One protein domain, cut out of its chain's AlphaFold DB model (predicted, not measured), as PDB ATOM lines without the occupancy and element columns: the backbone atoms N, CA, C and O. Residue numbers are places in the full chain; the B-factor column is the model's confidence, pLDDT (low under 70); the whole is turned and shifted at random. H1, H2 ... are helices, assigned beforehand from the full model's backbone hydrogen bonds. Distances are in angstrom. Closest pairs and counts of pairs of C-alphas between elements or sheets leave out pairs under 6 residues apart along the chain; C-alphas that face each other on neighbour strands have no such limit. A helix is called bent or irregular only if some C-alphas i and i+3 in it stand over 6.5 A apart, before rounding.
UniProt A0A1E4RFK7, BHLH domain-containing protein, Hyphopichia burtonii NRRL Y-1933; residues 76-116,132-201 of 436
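Overview. This is residues 76 to 116 and 132 to 201 of the 436 residues of the protein "BHLH domain-containing protein" of Hyphopichia burtonii NRRL Y-1933 (UniProt A0A1E4RFK7). Two long helices, H1 and H3, follow one another in a staggered, angled line, running the same way and meeting where residues 101 to 105 of H1 touch residues 139 to 146 of H3; the short H2 sits at this meeting place. Residues 76 to 97 of H1 stick out as a bare arm, and from the far end of H3 a 30-residue stretch with no named element, residues 165 to 194, folds back to the short H4. The printed part has 111 residues with four named helices, in the order H1 H2 H3 H4, and no named strand; its class is all helix. The whole is extended, with a radius of gyration of the C-alphas of 20.9 A, and elongated, with spans of 74 by 42 by 27 A.

Along the chain. Find C-alpha 76 at (11.585, 87.273, 29.784); from there H1, residues 76 to 107, runs 47.2 A to C-alpha 107 at (24.550, 42.744, 20.834). Next comes H2, residues 109 to 116, neither bent nor irregular, but only just: C-alphas 112 and 115 are 6.2 A apart. After the cut, residues 133 to 134 pair antiparallel with residues 137 to 138. H3, residues 139 to 164, then runs 37.2 A. Look last for H4, residues 195 to 201, which ends with C-alpha 201 at (2.749, 32.134, 40.537).

Arrangement. Start at Lys 105 in H1: its C-alpha and that of Ile 142 in H3 are 6.2 A apart, the closest of the two helices. H1 and H3 touch and run the same way at a steep tilt of 37 degrees, only just past shallow. H1 and H2 only just touch, with 3 pairs of C-alphas within 8 A, and only at the corner by their tight link; the closest C-alphas, of Lys 105 and Cys 111, are 5.5 A apart. Their lines are about perpendicular, at 79 degrees. H2 and H3 only just touch, also with 3 pairs, closest at the C-alphas of Cys 111 and Ile 142, 6.9 A; they run opposite ways at a steep tilt of 51 degrees. H4 is apart from H1, H2 and H3. In H1, H3 and H4 every O i to N i+4 pair is within hydrogen-bond range; in H2 0 of 4 are, beside 3 of 5 O i to N i+3 pairs.

Size, cuts and confidence. The two C-alphas farthest apart, those of Ala 76 and Pro 168, are 75.3 A from each other. Residues 117 to 131 are not printed, and C-alphas 116 and 132 are 20.8 A apart across this cut. The link from H3 to H4 is long, and its residues 186 to 192 stand free. The mean pLDDT of the printed part is 84.4; 13 residues are under 70, among them residues 113 to 116.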
ATOM      1  N   ALA A  76      11.543  87.879  31.113       80.88
ATOM      2  CA  ALA A  76      11.585  87.273  29.784       80.88
ATOM      3  C   ALA A  76      12.907  86.523  29.547       80.88
ATOM      4  O   ALA A  76      12.890  85.372  29.096       80.88
ATOM      5  N   LYS A  77      14.041  87.111  29.952       86.62
ATOM      6  CA  LYS A  77      15.361  86.466  29.883       86.62
ATOM      7  C   LYS A  77      15.426  85.193  30.729       86.62
ATOM      8  O   LYS A  77      15.831  84.147  30.221       86.62
ATOM      9  N   ARG A  78      14.950  85.230  31.979       82.44
ATOM     10  CA  ARG A  78      14.900  84.044  32.859       82.44
ATOM     11  C   ARG A  78      13.995  82.943  32.304       82.44
ATOM     12  O   ARG A  78      14.331  81.760  32.404       82.44
ATOM     13  N   LYS A  79      12.863  83.301  31.688       87.81
ATOM     14  CA  LYS A  79      11.982  82.338  31.004       87.81
ATOM     15  C   LYS A  79      12.689  81.685  29.812       87.81
ATOM     16  O   LYS A  79      12.575  80.469  29.644       87.81
ATOM     17  N   HIS A  80      13.425  82.450  29.005       87.12
ATOM     18  CA  HIS A  80      14.170  81.903  27.869       87.12
ATOM     19  C   HIS A  80      15.309  80.974  28.309       87.12
ATOM     20  O   HIS A  80      15.399  79.857  27.801       87.12
ATOM     21  N   GLU A  81      16.109  81.381  29.295       89.62
ATOM     22  CA  GLU A  81      17.193  80.563  29.855       89.62
ATOM     23  C   GLU A  81      16.655  79.251  30.435       89.62
ATOM     24  O   GLU A  81      17.174  78.175  30.148       89.62
ATOM     25  N   THR A  82      15.541  79.310  31.165       88.38
ATOM     26  CA  THR A  82      14.889  78.107  31.693       88.38
ATOM     27  C   THR A  82      14.467  77.171  30.558       88.38
ATOM     28  O   THR A  82      14.772  75.979  30.611       88.38
ATOM     29  N   LYS A  83      13.829  77.679  29.495       93.38
ATOM     30  CA  LYS A  83      13.475  76.872  28.309       93.38
ATOM     31  C   LYS A  83      14.714  76.274  27.634       93.38
ATOM     32  O   LYS A  83      14.691  75.108  27.240       93.38
ATOM     33  N   GLN A  84      15.800  77.040  27.534       94.06
ATOM     34  CA  GLN A  84      17.063  76.578  26.963       94.06
ATOM     35  C   GLN A  84      17.679  75.451  27.801       94.06
ATOM     36  O   GLN A  84      18.065  74.425  27.243       94.06
ATOM     37  N   LEU A  85      17.704  75.586  29.128       93.31
ATOM     38  CA  LEU A  85      18.178  74.544  30.042       93.31
ATOM     39  C   LEU A  85      17.351  73.263  29.914       93.31
ATOM     40  O   LEU A  85      17.926  72.186  29.763       93.31
ATOM     41  N   HIS A  86      16.019  73.364  29.879       94.50
ATOM     42  CA  HIS A  86      15.146  72.205  29.652       94.50
ATOM     43  C   HIS A  86      15.431  71.544  28.297       94.50
ATOM     44  O   HIS A  86      15.556  70.321  28.218       94.50
ATOM     45  N   SER A  87      15.621  72.340  27.239       95.06
ATOM     46  CA  SER A  87      15.992  71.834  25.916       95.06
ATOM     47  C   SER A  87      17.352  71.124  25.922       95.06
ATOM     48  O   SER A  87      17.506  70.098  25.256       95.06
ATOM     49  N   ILE A  88      18.345  71.638  26.653       94.00
ATOM     50  CA  ILE A  88      19.674  71.017  26.778       94.00
ATOM     51  C   ILE A  88      19.575  69.692  27.539       94.00
ATOM     52  O   ILE A  88      20.155  68.693  27.107       94.00
ATOM     53  N   ILE A  89      18.832  69.668  28.646       94.94
ATOM     54  CA  ILE A  89      18.622  68.468  29.463       94.94
ATOM     55  C   ILE A  89      17.945  67.373  28.634       94.94
ATOM     56  O   ILE A  89      18.442  66.246  28.580       94.94
ATOM     57  N   GLU A  90      16.874  67.701  27.915       97.50
ATOM     58  CA  GLU A  90      16.165  66.733  27.075       97.50
ATOM     59  C   GLU A  90      17.028  66.253  25.897       97.50
ATOM     60  O   GLU A  90      17.062  65.058  25.589       97.50
ATOM     61  N   LYS A  91      17.815  67.142  25.273       96.38
ATOM     62  CA  LYS A  91      18.789  66.748  24.244       96.38
ATOM     63  C   LYS A  91      19.799  65.736  24.794       96.38
ATOM     64  O   LYS A  91      20.042  64.714  24.153       96.38
ATOM     65  N   ARG A  92      20.354  65.976  25.988       95.25
ATOM     66  CA  ARG A  92      21.280  65.045  26.663       95.25
ATOM     67  C   ARG A  92      20.611  63.703  26.968       95.25
ATOM     68  O   ARG A  92      21.204  62.660  26.692       95.25
ATOM     69  N   ARG A  93      19.366  63.712  27.454       97.62
ATOM     70  CA  ARG A  93      18.572  62.496  27.696       97.62
ATOM     71  C   ARG A  93      18.401  61.665  26.420       97.62
ATOM     72  O   ARG A  93      18.668  60.466  26.439       97.62
ATOM     73  N   ARG A  94      18.030  62.289  25.295       95.25
ATOM     74  CA  ARG A  94      17.874  61.602  23.996       95.25
ATOM     75  C   ARG A  94      19.183  61.022  23.468       95.25
ATOM     76  O   ARG A  94      19.176  59.916  22.938       95.25
ATOM     77  N   ILE A  95      20.297  61.737  23.633       93.06
ATOM     78  CA  ILE A  95      21.629  61.241  23.248       93.06
ATOM     79  C   ILE A  95      21.983  59.986  24.051       93.06
ATOM     80  O   ILE A  95      22.433  59.010  23.459       93.06
ATOM     81  N   LYS A  96      21.742  59.981  25.372       96.44
ATOM     82  CA  LYS A  96      21.973  58.795  26.210       96.44
ATOM     83  C   LYS A  96      21.151  57.605  25.715       96.44
ATOM     84  O   LYS A  96      21.715  56.552  25.462       96.44
ATOM     85  N   ILE A  97      19.854  57.804  25.475       93.31
ATOM     86  CA  ILE A  97      18.969  56.760  24.935       93.31
ATOM     87  C   ILE A  97      19.487  56.234  23.589       93.31
ATOM     88  O   ILE A  97      19.555  55.027  23.390       93.31
ATOM     89  N   ASN A  98      19.882  57.113  22.666       92.69
ATOM     90  CA  ASN A  98      20.398  56.692  21.363       92.69
ATOM     91  C   ASN A  98      21.696  55.875  21.478       92.69
ATOM     92  O   ASN A  98      21.856  54.923  20.722       92.69
ATOM     93  N   ARG A  99      22.580  56.193  22.436       93.00
ATOM     94  CA  ARG A  99      23.786  55.391  22.710       93.00
ATOM     95  C   ARG A  99      23.447  53.987  23.207       93.00
ATOM     96  O   ARG A  99      24.048  53.029  22.735       93.00
ATOM     97  N   GLU A 100      22.459  53.853  24.092       94.31
ATOM     98  CA  GLU A 100      21.988  52.532  24.540       94.31
ATOM     99  C   GLU A 100      21.393  51.721  23.376       94.31
ATOM    100  O   GLU A 100      21.631  50.523  23.259       94.31
ATOM    101  N   PHE A 101      20.666  52.374  22.463       94.00
ATOM    102  CA  PHE A 101      20.163  51.720  21.251       94.00
ATOM    103  C   PHE A 101      21.282  51.253  20.311       94.00
ATOM    104  O   PHE A 101      21.150  50.186  19.712       94.00
ATOM    105  N   GLU A 102      22.365  52.021  20.170       90.25
ATOM    106  CA  GLU A 102      23.541  51.587  19.405       90.25
ATOM    107  C   GLU A 102      24.211  50.380  20.059       90.25
ATOM    108  O   GLU A 102      24.434  49.376  19.385       90.25
ATOM    109  N   ALA A 103      24.452  50.421  21.372       92.44
ATOM    110  CA  ALA A 103      25.012  49.287  22.107       92.44
ATOM    111  C   ALA A 103      24.151  48.021  21.942       92.44
ATOM    112  O   ALA A 103      24.668  46.950  21.622       92.44
ATOM    113  N   LEU A 104      22.827  48.157  22.064       94.25
ATOM    114  CA  LEU A 104      21.876  47.063  21.869       94.25
ATOM    115  C   LEU A 104      21.916  46.502  20.440       94.25
ATOM    116  O   LEU A 104      21.920  45.283  20.260       94.25
ATOM    117  N   LYS A 105      22.019  47.366  19.420       92.56
ATOM    118  CA  LYS A 105      22.179  46.957  18.014       92.56
ATOM    119  C   LYS A 105      23.393  46.039  17.838       92.56
ATOM    120  O   LYS A 105      23.301  45.038  17.133       92.56
ATOM    121  N   TYR A 106      24.511  46.344  18.498       90.50
ATOM    122  CA  TYR A 106      25.721  45.524  18.423       90.50
ATOM    123  C   TYR A 106      25.617  44.196  19.173       90.50
ATOM    124  O   TYR A 106      26.384  43.290  18.864       90.50
ATOM    125  N   LEU A 107      24.710  44.024  20.132       92.75
ATOM    126  CA  LEU A 107      24.550  42.744  20.834       92.75
ATOM    127  C   LEU A 107      23.750  41.718  20.023       92.75
ATOM    128  O   LEU A 107      23.964  40.518  20.179       92.75
ATOM    129  N   ILE A 108      22.861  42.175  19.140       92.62
ATOM    130  CA  ILE A 108      21.913  41.314  18.425       92.62
ATOM    131  C   ILE A 108      22.507  40.891  17.077       92.62
ATOM    132  O   ILE A 108      22.696  41.746  16.206       92.62
ATOM    133  N   PRO A 109      22.747  39.587  16.832       90.31
ATOM    134  CA  PRO A 109      23.375  39.118  15.596       90.31
ATOM    135  C   PRO A 109      22.653  39.576  14.321       90.31
ATOM    136  O   PRO A 109      23.296  40.039  13.383       90.31
ATOM    137  N   ALA A 110      21.316  39.543  14.313       86.00
ATOM    138  CA  ALA A 110      20.503  39.971  13.173       86.00
ATOM    139  C   ALA A 110      20.644  41.469  12.833       86.00
ATOM    140  O   ALA A 110      20.374  41.875  11.704       86.00
ATOM    141  N   CYS A 111      21.068  42.295  13.793       86.19
ATOM    142  CA  CYS A 111      21.239  43.736  13.620       86.19
ATOM    143  C   CYS A 111      22.672  44.137  13.230       86.19
ATOM    144  O   CYS A 111      22.892  45.282  12.837       86.19
ATOM    145  N   ARG A 112      23.645  43.216  13.306       83.75
ATOM    146  CA  ARG A 112      25.039  43.459  12.884       83.75
ATOM    147  C   ARG A 112      25.180  43.473  11.361       83.75
ATOM    148  O   ARG A 112      25.849  44.337  10.801       83.75
ATOM    149  N   SER A 113      24.504  42.547  10.682       68.88
ATOM    150  CA  SER A 113      24.677  42.305   9.243       68.88
ATOM    151  C   SER A 113      24.156  43.428   8.337       68.88
ATOM    152  O   SER A 113      24.535  43.487   7.168       68.88
ATOM    153  N   SER A 114      23.328  44.351   8.844       60.88
ATOM    154  CA  SER A 114      22.869  45.508   8.058       60.88
ATOM    155  C   SER A 114      24.011  46.447   7.661       60.88
ATOM    156  O   SER A 114      23.897  47.162   6.664       60.88
ATOM    157  N   ASN A 115      25.108  46.439   8.425       59.16
ATOM    158  CA  ASN A 115      26.246  47.322   8.195       59.16
ATOM    159  C   ASN A 115      27.247  46.733   7.193       59.16
ATOM    160  O   ASN A 115      27.784  47.469   6.372       59.16
ATOM    161  N   GLU A 116      27.456  45.413   7.204       57.09
ATOM    162  CA  GLU A 116      28.420  44.757   6.308       57.09
ATOM    163  C   GLU A 116      27.895  44.621   4.868       57.09
ATOM    164  O   GLU A 116      28.655  44.779   3.915       57.09
ATOM    165  N   ASN A 132      14.919  59.073  14.051       67.44
ATOM    166  CA  ASN A 132      14.304  57.764  14.273       67.44
ATOM    167  C   ASN A 132      15.108  56.587  13.695       67.44
ATOM    168  O   ASN A 132      14.793  55.440  14.024       67.44
ATOM    169  N   LYS A 133      16.123  56.846  12.860       72.50
ATOM    170  CA  LYS A 133      17.012  55.815  12.310       72.50
ATOM    171  C   LYS A 133      18.371  55.918  12.983       72.50
ATOM    172  O   LYS A 133      19.003  56.967  12.928       72.50
ATOM    173  N   ILE A 134      18.807  54.834  13.608       69.06
ATOM    174  CA  ILE A 134      20.161  54.705  14.138       69.06
ATOM    175  C   ILE A 134      20.894  53.805  13.158       69.06
ATOM    176  O   ILE A 134      20.552  52.628  13.028       69.06
ATOM    177  N   ASP A 135      21.839  54.390  12.422       68.06
ATOM    178  CA  ASP A 135      22.730  53.648  11.531       68.06
ATOM    179  C   ASP A 135      21.952  52.728  10.562       68.06
ATOM    180  O   ASP A 135      22.062  51.502  10.563       68.06
ATOM    181  N   GLY A 136      21.014  53.345   9.830       77.06
ATOM    182  CA  GLY A 136      20.154  52.694   8.834       77.06
ATOM    183  C   GLY A 136      18.963  51.899   9.387       77.06
ATOM    184  O   GLY A 136      17.986  51.710   8.659       77.06
ATOM    185  N   MET A 137      18.979  51.499  10.663       80.75
ATOM    186  CA  MET A 137      17.923  50.685  11.276       80.75
ATOM    187  C   MET A 137      16.919  51.506  12.089       80.75
ATOM    188  O   MET A 137      17.261  52.461  12.788       80.75
ATOM    189  N   TYR A 138      15.645  51.107  12.027       90.06
ATOM    190  CA  TYR A 138      14.598  51.683  12.868       90.06
ATOM    191  C   TYR A 138      14.699  51.143  14.299       90.06
ATOM    192  O   TYR A 138      14.829  49.935  14.504       90.06
ATOM    193  N   LYS A 139      14.543  52.026  15.295       91.50
ATOM    194  CA  LYS A 139      14.539  51.663  16.728       91.50
ATOM    195  C   LYS A 139      13.568  50.528  17.051       91.50
ATOM    196  O   LYS A 139      13.913  49.614  17.788       91.50
ATOM    197  N   LEU A 140      12.378  50.557  16.451       90.62
ATOM    198  CA  LEU A 140      11.366  49.519  16.645       90.62
ATOM    199  C   LEU A 140      11.847  48.139  16.172       90.62
ATOM    200  O   LEU A 140      11.561  47.137  16.818       90.62
ATOM    201  N   THR A 141      12.606  48.086  15.075       91.06
ATOM    202  CA  THR A 141      13.193  46.838  14.576       91.06
ATOM    203  C   THR A 141      14.224  46.294  15.556       91.06
ATOM    204  O   THR A 141      14.177  45.111  15.862       91.06
ATOM    205  N   ILE A 142      15.091  47.156  16.104       91.62
ATOM    206  CA  ILE A 142      16.077  46.759  17.122       91.62
ATOM    207  C   ILE A 142      15.354  46.155  18.335       91.62
ATOM    208  O   ILE A 142      15.701  45.059  18.761       91.62
ATOM    209  N   LEU A 143      14.305  46.812  18.845       94.38
ATOM    210  CA  LEU A 143      13.525  46.303  19.982       94.38
ATOM    211  C   LEU A 143      12.877  44.952  19.682       94.38
ATOM    212  O   LEU A 143      13.000  44.024  20.477       94.38
ATOM    213  N   LYS A 144      12.225  44.818  18.522       90.56
ATOM    214  CA  LYS A 144      11.582  43.563  18.122       90.56
ATOM    215  C   LYS A 144      12.598  42.421  18.041       90.56
ATOM    216  O   LYS A 144      12.389  41.377  18.651       90.56
ATOM    217  N   SER A 145      13.722  42.647  17.361       91.50
ATOM    218  CA  SER A 145      14.796  41.658  17.249       91.50
ATOM    219  C   SER A 145      15.467  41.352  18.593       91.50
ATOM    220  O   SER A 145      15.923  40.232  18.787       91.50
ATOM    221  N   SER A 146      15.497  42.304  19.534       94.31
ATOM    222  CA  SER A 146      16.011  42.078  20.895       94.31
ATOM    223  C   SER A 146      15.159  41.055  21.639       94.31
ATOM    224  O   SER A 146      15.691  40.105  22.201       94.31
ATOM    225  N   VAL A 147      13.834  41.236  21.619       91.69
ATOM    226  CA  VAL A 147      12.889  40.337  22.299       91.69
ATOM    227  C   VAL A 147      12.960  38.936  21.697       91.69
ATOM    228  O   VAL A 147      13.081  37.957  22.429       91.69
ATOM    229  N   GLU A 148      12.960  38.837  20.366       90.31
ATOM    230  CA  GLU A 148      13.116  37.559  19.661       90.31
ATOM    231  C   GLU A 148      14.447  36.873  20.006       90.31
ATOM    232  O   GLU A 148      14.482  35.661  20.210       90.31
ATOM    233  N   TYR A 149      15.535  37.640  20.125       94.44
ATOM    234  CA  TYR A 149      16.846  37.094  20.462       94.44
ATOM    235  C   TYR A 149      16.927  36.595  21.909       94.44
ATOM    236  O   TYR A 149      17.490  35.531  22.143       94.44
ATOM    237  N   ILE A 150      16.323  37.299  22.870       91.50
ATOM    238  CA  ILE A 150      16.245  36.837  24.267       91.50
ATOM    239  C   ILE A 150      15.467  35.517  24.354       91.50
ATOM    240  O   ILE A 150      15.948  34.564  24.964       91.50
ATOM    241  N   LEU A 151      14.316  35.423  23.680       88.56
ATOM    242  CA  LEU A 151      13.525  34.186  23.627       88.56
ATOM    243  C   LEU A 151      14.305  33.034  22.981       88.56
ATOM    244  O   LEU A 151      14.262  31.902  23.459       88.56
ATOM    245  N   TYR A 152      15.057  33.324  21.919       91.88
ATOM    246  CA  TYR A 152      15.953  32.347  21.307       91.88
ATOM    247  C   TYR A 152      17.029  31.865  22.290       91.88
ATOM    248  O   TYR A 152      17.267  30.663  22.385       91.88
ATOM    249  N   LEU A 153      17.656  32.772  23.047       92.12
ATOM    250  CA  LEU A 153      18.662  32.407  24.047       92.12
ATOM    251  C   LEU A 153      18.080  31.523  25.154       92.12
ATOM    252  O   LEU A 153      18.720  30.538  25.509       92.12
ATOM    253  N   HIS A 154      16.867  31.810  25.640       90.00
ATOM    254  CA  HIS A 154      16.186  30.952  26.621       90.00
ATOM    255  C   HIS A 154      16.014  29.525  26.089       90.00
ATOM    256  O   HIS A 154      16.390  28.567  26.758       90.00
ATOM    257  N   HIS A 155      15.545  29.381  24.845       88.56
ATOM    258  CA  HIS A 155      15.375  28.067  24.226       88.56
ATOM    259  C   HIS A 155      16.706  27.313  24.049       88.56
ATOM    260  O   HIS A 155      16.772  26.094  24.211       88.56
ATOM    261  N   ILE A 156      17.793  28.019  23.719       91.81
ATOM    262  CA  ILE A 156      19.122  27.403  23.611       91.81
ATOM    263  C   ILE A 156      19.635  26.945  24.977       91.81
ATOM    264  O   ILE A 156      20.178  25.843  25.064       91.81
ATOM    265  N   ILE A 157      19.446  27.747  26.025       90.44
ATOM    266  CA  ILE A 157      19.843  27.413  27.398       90.44
ATOM    267  C   ILE A 157      19.090  26.169  27.889       90.44
ATOM    268  O   ILE A 157      19.717  25.222  28.363       90.44
ATOM    269  N   GLU A 158      17.773  26.113  27.680       88.00
ATOM    270  CA  GLU A 158      16.929  24.952  27.996       88.00
ATOM    271  C   GLU A 158      17.444  23.679  27.302       88.00
ATOM    272  O   GLU A 158      17.643  22.631  27.920       88.00
ATOM    273  N   LYS A 159      17.750  23.783  26.005       88.94
ATOM    274  CA  LYS A 159      18.244  22.654  25.211       88.94
ATOM    275  C   LYS A 159      19.638  22.198  25.643       88.94
ATOM    276  O   LYS A 159      19.917  21.001  25.634       88.94
ATOM    277  N   GLN A 160      20.518  23.130  26.006       88.50
ATOM    278  CA  GLN A 160      21.848  22.817  26.533       88.50
ATOM    279  C   GLN A 160      21.755  22.093  27.874       88.50
ATOM    280  O   GLN A 160      22.449  21.102  28.085       88.50
ATOM    281  N   HIS A 161      20.854  22.525  28.746       88.25
ATOM    282  CA  HIS A 161      20.630  21.867  30.022       88.25
ATOM    283  C   HIS A 161      20.041  20.478  29.885       88.25
ATOM    284  O   HIS A 161      20.526  19.573  30.545       88.25
ATOM    285  N   ALA A 162      19.085  20.266  28.981       87.06
ATOM    286  CA  ALA A 162      18.564  18.927  28.701       87.06
ATOM    287  C   ALA A 162      19.655  17.949  28.213       87.06
ATOM    288  O   ALA A 162      19.560  16.739  28.414       87.06
ATOM    289  N   LEU A 163      20.706  18.456  27.558       87.75
ATOM    290  CA  LEU A 163      21.856  17.640  27.166       87.75
ATOM    291  C   LEU A 163      22.795  17.370  28.346       87.75
ATOM    292  O   LEU A 163      23.292  16.250  28.483       87.75
ATOM    293  N   LEU A 164      23.034  18.382  29.182       87.38
ATOM    294  CA  LEU A 164      23.957  18.317  30.316       87.38
ATOM    295  C   LEU A 164      23.361  17.651  31.559       87.38
ATOM    296  O   LEU A 164      24.130  17.121  32.350       87.38
ATOM    297  N   SER A 165      22.037  17.597  31.701       83.75
ATOM    298  CA  SER A 165      21.337  16.919  32.801       83.75
ATOM    299  C   SER A 165      21.581  15.410  32.828       83.75
ATOM    300  O   SER A 165      21.291  14.752  33.819       83.75
ATOM    301  N   ASN A 166      22.122  14.848  31.743       79.50
ATOM    302  CA  ASN A 166      22.591  13.463  31.710       79.50
ATOM    303  C   ASN A 166      23.905  13.267  32.488       79.50
ATOM    304  O   ASN A 166      24.274  12.129  32.770       79.50
ATOM    305  N   ASN A 167      24.618  14.348  32.821       85.06
ATOM    306  CA  ASN A 167      25.816  14.301  33.650       85.06
ATOM    307  C   ASN A 167      25.422  14.489  35.124       85.06
ATOM    308  O   ASN A 167      24.831  15.516  35.457       85.06
ATOM    309  N   PRO A 168      25.788  13.554  36.017       78.19
ATOM    310  CA  PRO A 168      25.401  13.606  37.427       78.19
ATOM    311  C   PRO A 168      26.010  14.795  38.190       78.19
ATOM    312  O   PRO A 168      25.455  15.214  39.199       78.19
ATOM    313  N   ASP A 169      27.107  15.369  37.690       85.38
ATOM    314  CA  ASP A 169      27.804  16.492  38.331       85.38
ATOM    315  C   ASP A 169      27.276  17.872  37.899       85.38
ATOM    316  O   ASP A 169      27.729  18.903  38.400       85.38
ATOM    317  N   TYR A 170      26.336  17.928  36.950       84.25
ATOM    318  CA  TYR A 170      25.815  19.193  36.441       84.25
ATOM    319  C   TYR A 170      24.547  19.607  37.190       84.25
ATOM    320  O   TYR A 170      23.481  19.021  37.017       84.25
ATOM    321  N   SER A 171      24.660  20.665  37.993       81.94
ATOM    322  CA  SER A 171      23.523  21.354  38.602       81.94
ATOM    323  C   SER A 171      23.554  22.829  38.209       81.94
ATOM    324  O   SER A 171      24.515  23.548  38.480       81.94
ATOM    325  N   PHE A 172      22.516  23.279  37.511       82.94
ATOM    326  CA  PHE A 172      22.332  24.681  37.163       82.94
ATOM    327  C   PHE A 172      20.842  25.000  37.190       82.94
ATOM    328  O   PHE A 172      20.034  24.245  36.658       82.94
ATOM    329  N   ASP A 173      20.479  26.103  37.835       83.12
ATOM    330  CA  ASP A 173      19.085  26.515  37.939       83.12
ATOM    331  C   ASP A 173      18.633  27.225  36.651       83.12
ATOM    332  O   ASP A 173      19.192  28.250  36.256       83.12
ATOM    333  N   ILE A 174      17.609  26.672  35.997       83.50
ATOM    334  CA  ILE A 174      17.030  27.174  34.735       83.50
ATOM    335  C   ILE A 174      15.602  27.669  34.913       83.50
ATOM    336  O   ILE A 174      14.934  28.038  33.950       83.50
ATOM    337  N   ASN A 175      15.144  27.809  36.154       80.56
ATOM    338  CA  ASN A 175      13.787  28.252  36.446       80.56
ATOM    339  C   ASN A 175      13.408  29.573  35.750       80.56
ATOM    340  O   ASN A 175      12.234  29.774  35.439       80.56
ATOM    341  N   PHE A 176      14.387  30.433  35.441       79.88
ATOM    342  CA  PHE A 176      14.185  31.688  34.714       79.88
ATOM    343  C   PHE A 176      13.838  31.527  33.220       79.88
ATOM    344  O   PHE A 176      13.203  32.420  32.657       79.88
ATOM    345  N   CYS A 177      14.236  30.431  32.561       78.50
ATOM    346  CA  CYS A 177      13.951  30.207  31.134       78.50
ATOM    347  C   CYS A 177      12.512  29.745  30.894       78.50
ATOM    348  O   CYS A 177      11.931  30.081  29.864       78.50
ATOM    349  N   ASP A 178      11.935  29.027  31.857       74.19
ATOM    350  CA  ASP A 178      10.583  28.468  31.770       74.19
ATOM    351  C   ASP A 178       9.475  29.514  31.921       74.19
ATOM    352  O   ASP A 178       8.305  29.193  31.729       74.19
ATOM    353  N   ILE A 179       9.808  30.743  32.328       75.75
ATOM    354  CA  ILE A 179       8.819  31.792  32.576       75.75
ATOM    355  C   ILE A 179       8.234  32.227  31.225       75.75
ATOM    356  O   ILE A 179       8.937  32.862  30.429       75.75
ATOM    357  N   PRO A 180       6.950  31.935  30.938       68.75
ATOM    358  CA  PRO A 180       6.348  32.316  29.674       68.75
ATOM    359  C   PRO A 180       6.125  33.830  29.672       68.75
ATOM    360  O   PRO A 180       5.156  34.339  30.236       68.75
ATOM    361  N   LEU A 181       7.025  34.572  29.023       69.06
ATOM    362  CA  LEU A 181       6.859  36.009  28.831       69.06
ATOM    363  C   LEU A 181       5.693  36.275  27.874       69.06
ATOM    364  O   LEU A 181       5.831  36.250  26.649       69.06
ATOM    365  N   ASN A 182       4.526  36.577  28.434       71.38
ATOM    366  CA  ASN A 182       3.392  37.032  27.650       71.38
ATOM    367  C   ASN A 182       3.549  38.524  27.337       71.38
ATOM    368  O   ASN A 182       3.182  39.393  28.125       71.38
ATOM    369  N   VAL A 183       4.065  38.824  26.145       69.69
ATOM    370  CA  VAL A 183       4.301  40.195  25.658       69.69
ATOM    371  C   VAL A 183       3.027  41.064  25.698       69.69
ATOM    372  O   VAL A 183       3.113  42.282  25.831       69.69
ATOM    373  N   ASN A 184       1.833  40.460  25.647       71.38
ATOM    374  CA  ASN A 184       0.570  41.200  25.711       71.38
ATOM    375  C   ASN A 184       0.214  41.670  27.128       71.38
ATOM    376  O   ASN A 184      -0.489  42.670  27.256       71.38
ATOM    377  N   GLN A 185       0.712  41.015  28.184       69.12
ATOM    378  CA  GLN A 185       0.488  41.468  29.565       69.12
ATOM    379  C   GLN A 185       1.131  42.840  29.822       69.12
ATOM    380  O   GLN A 185       0.589  43.637  30.581       69.12
ATOM    381  N   TYR A 186       2.213  43.159  29.107       60.41
ATOM    382  CA  TYR A 186       2.928  44.436  29.202       60.41
ATOM    383  C   TYR A 186       2.220  45.622  28.534       60.41
ATOM    384  O   TYR A 186       2.689  46.752  28.651       60.41
ATOM    385  N   ARG A 187       1.119  45.406  27.799       72.06
ATOM    386  CA  ARG A 187       0.376  46.516  27.172       72.06
ATOM    387  C   ARG A 187      -0.507  47.284  28.150       72.06
ATOM    388  O   ARG A 187      -0.882  48.412  27.844       72.06
ATOM    389  N   ASN A 188      -0.828  46.694  29.297       77.50
ATOM    390  CA  ASN A 188      -1.674  47.336  30.292       77.50
ATOM    391  C   ASN A 188      -0.819  48.253  31.169       77.50
ATOM    392  O   ASN A 188      -0.233  47.802  32.147       77.50
ATOM    393  N   ILE A 189      -0.763  49.538  30.809       77.00
ATOM    394  CA  ILE A 189      -0.039  50.575  31.565       77.00
ATOM    395  C   ILE A 189      -0.557  50.760  32.997       77.00
ATOM    396  O   ILE A 189       0.183  51.236  33.849       77.00
ATOM    397  N   ASP A 190      -1.796  50.345  33.263       83.50
ATOM    398  CA  ASP A 190      -2.438  50.485  34.571       83.50
ATOM    399  C   ASP A 190      -2.042  49.379  35.563       83.50
ATOM    400  O   ASP A 190      -2.417  49.434  36.732       83.50
ATOM    401  N   LYS A 191      -1.303  48.355  35.116       83.06
ATOM    402  CA  LYS A 191      -0.780  47.301  35.992       83.06
ATOM    403  C   LYS A 191       0.735  47.406  36.071       83.06
ATOM    404  O   LYS A 191       1.428  47.239  35.069       83.06
ATOM    405  N   GLU A 192       1.250  47.636  37.274       78.25
ATOM    406  CA  GLU A 192       2.681  47.534  37.534       78.25
ATOM    407  C   GLU A 192       3.116  46.081  37.336       78.25
ATOM    408  O   GLU A 192       2.658  45.168  38.019       78.25
ATOM    409  N   PHE A 193       3.967  45.855  36.339       73.88
ATOM    410  CA  PHE A 193       4.494  44.532  36.064       73.88
ATOM    411  C   PHE A 193       5.646  44.230  37.026       73.88
ATOM    412  O   PHE A 193       6.694  44.877  36.978       73.88
ATOM    413  N   SER A 194       5.465  43.215  37.867       78.50
ATOM    414  CA  SER A 194       6.484  42.715  38.782       78.50
ATOM    415  C   SER A 194       6.958  41.333  38.330       78.50
ATOM    416  O   SER A 194       6.175  40.398  38.172       78.50
ATOM    417  N   PHE A 195       8.273  41.183  38.134       68.56
ATOM    418  CA  PHE A 195       8.879  39.881  37.831       68.56
ATOM    419  C   PHE A 195       8.753  38.893  38.996       68.56
ATOM    420  O   PHE A 195       8.815  37.687  38.768       68.56
ATOM    421  N   LYS A 196       8.564  39.387  40.227       78.81
ATOM    422  CA  LYS A 196       8.367  38.527  41.400       78.81
ATOM    423  C   LYS A 196       7.061  37.753  41.292       78.81
ATOM    424  O   LYS A 196       7.055  36.552  41.521       78.81
ATOM    425  N   ASP A 197       6.010  38.403  40.805       81.50
ATOM    426  CA  ASP A 197       4.681  37.811  40.680       81.50
ATOM    427  C   ASP A 197       4.682  36.642  39.686       81.50
ATOM    428  O   ASP A 197       3.951  35.671  39.856       81.50
ATOM    429  N   LEU A 198       5.519  36.696  38.643       73.50
ATOM    430  CA  LEU A 198       5.663  35.577  37.706       73.50
ATOM    431  C   LEU A 198       6.376  34.371  38.323       73.50
ATOM    432  O   LEU A 198       6.043  33.239  37.980       73.50
ATOM    433  N   ILE A 199       7.337  34.610  39.215       75.62
ATOM    434  CA  ILE A 199       8.072  33.549  39.911       75.62
ATOM    435  C   ILE A 199       7.158  32.910  40.963       75.62
ATOM    436  O   ILE A 199       6.957  31.698  40.944       75.62
ATOM    437  N   GLU A 200       6.505  33.725  41.795       80.25
ATOM    438  CA  GLU A 200       5.611  33.257  42.863       80.25
ATOM    439  C   GLU A 200       4.408  32.467  42.316       80.25
ATOM    440  O   GLU A 200       4.031  31.434  42.872       80.25
ATOM    441  N   ASN A 201       3.839  32.878  41.177       73.06
ATOM    442  CA  ASN A 201       2.749  32.134  40.537       73.06
ATOM    443  C   ASN A 201       3.190  30.766  39.977       73.06
ATOM    444  O   ASN A 201       2.364  29.854  39.895       73.06
TER     445      ASN A 201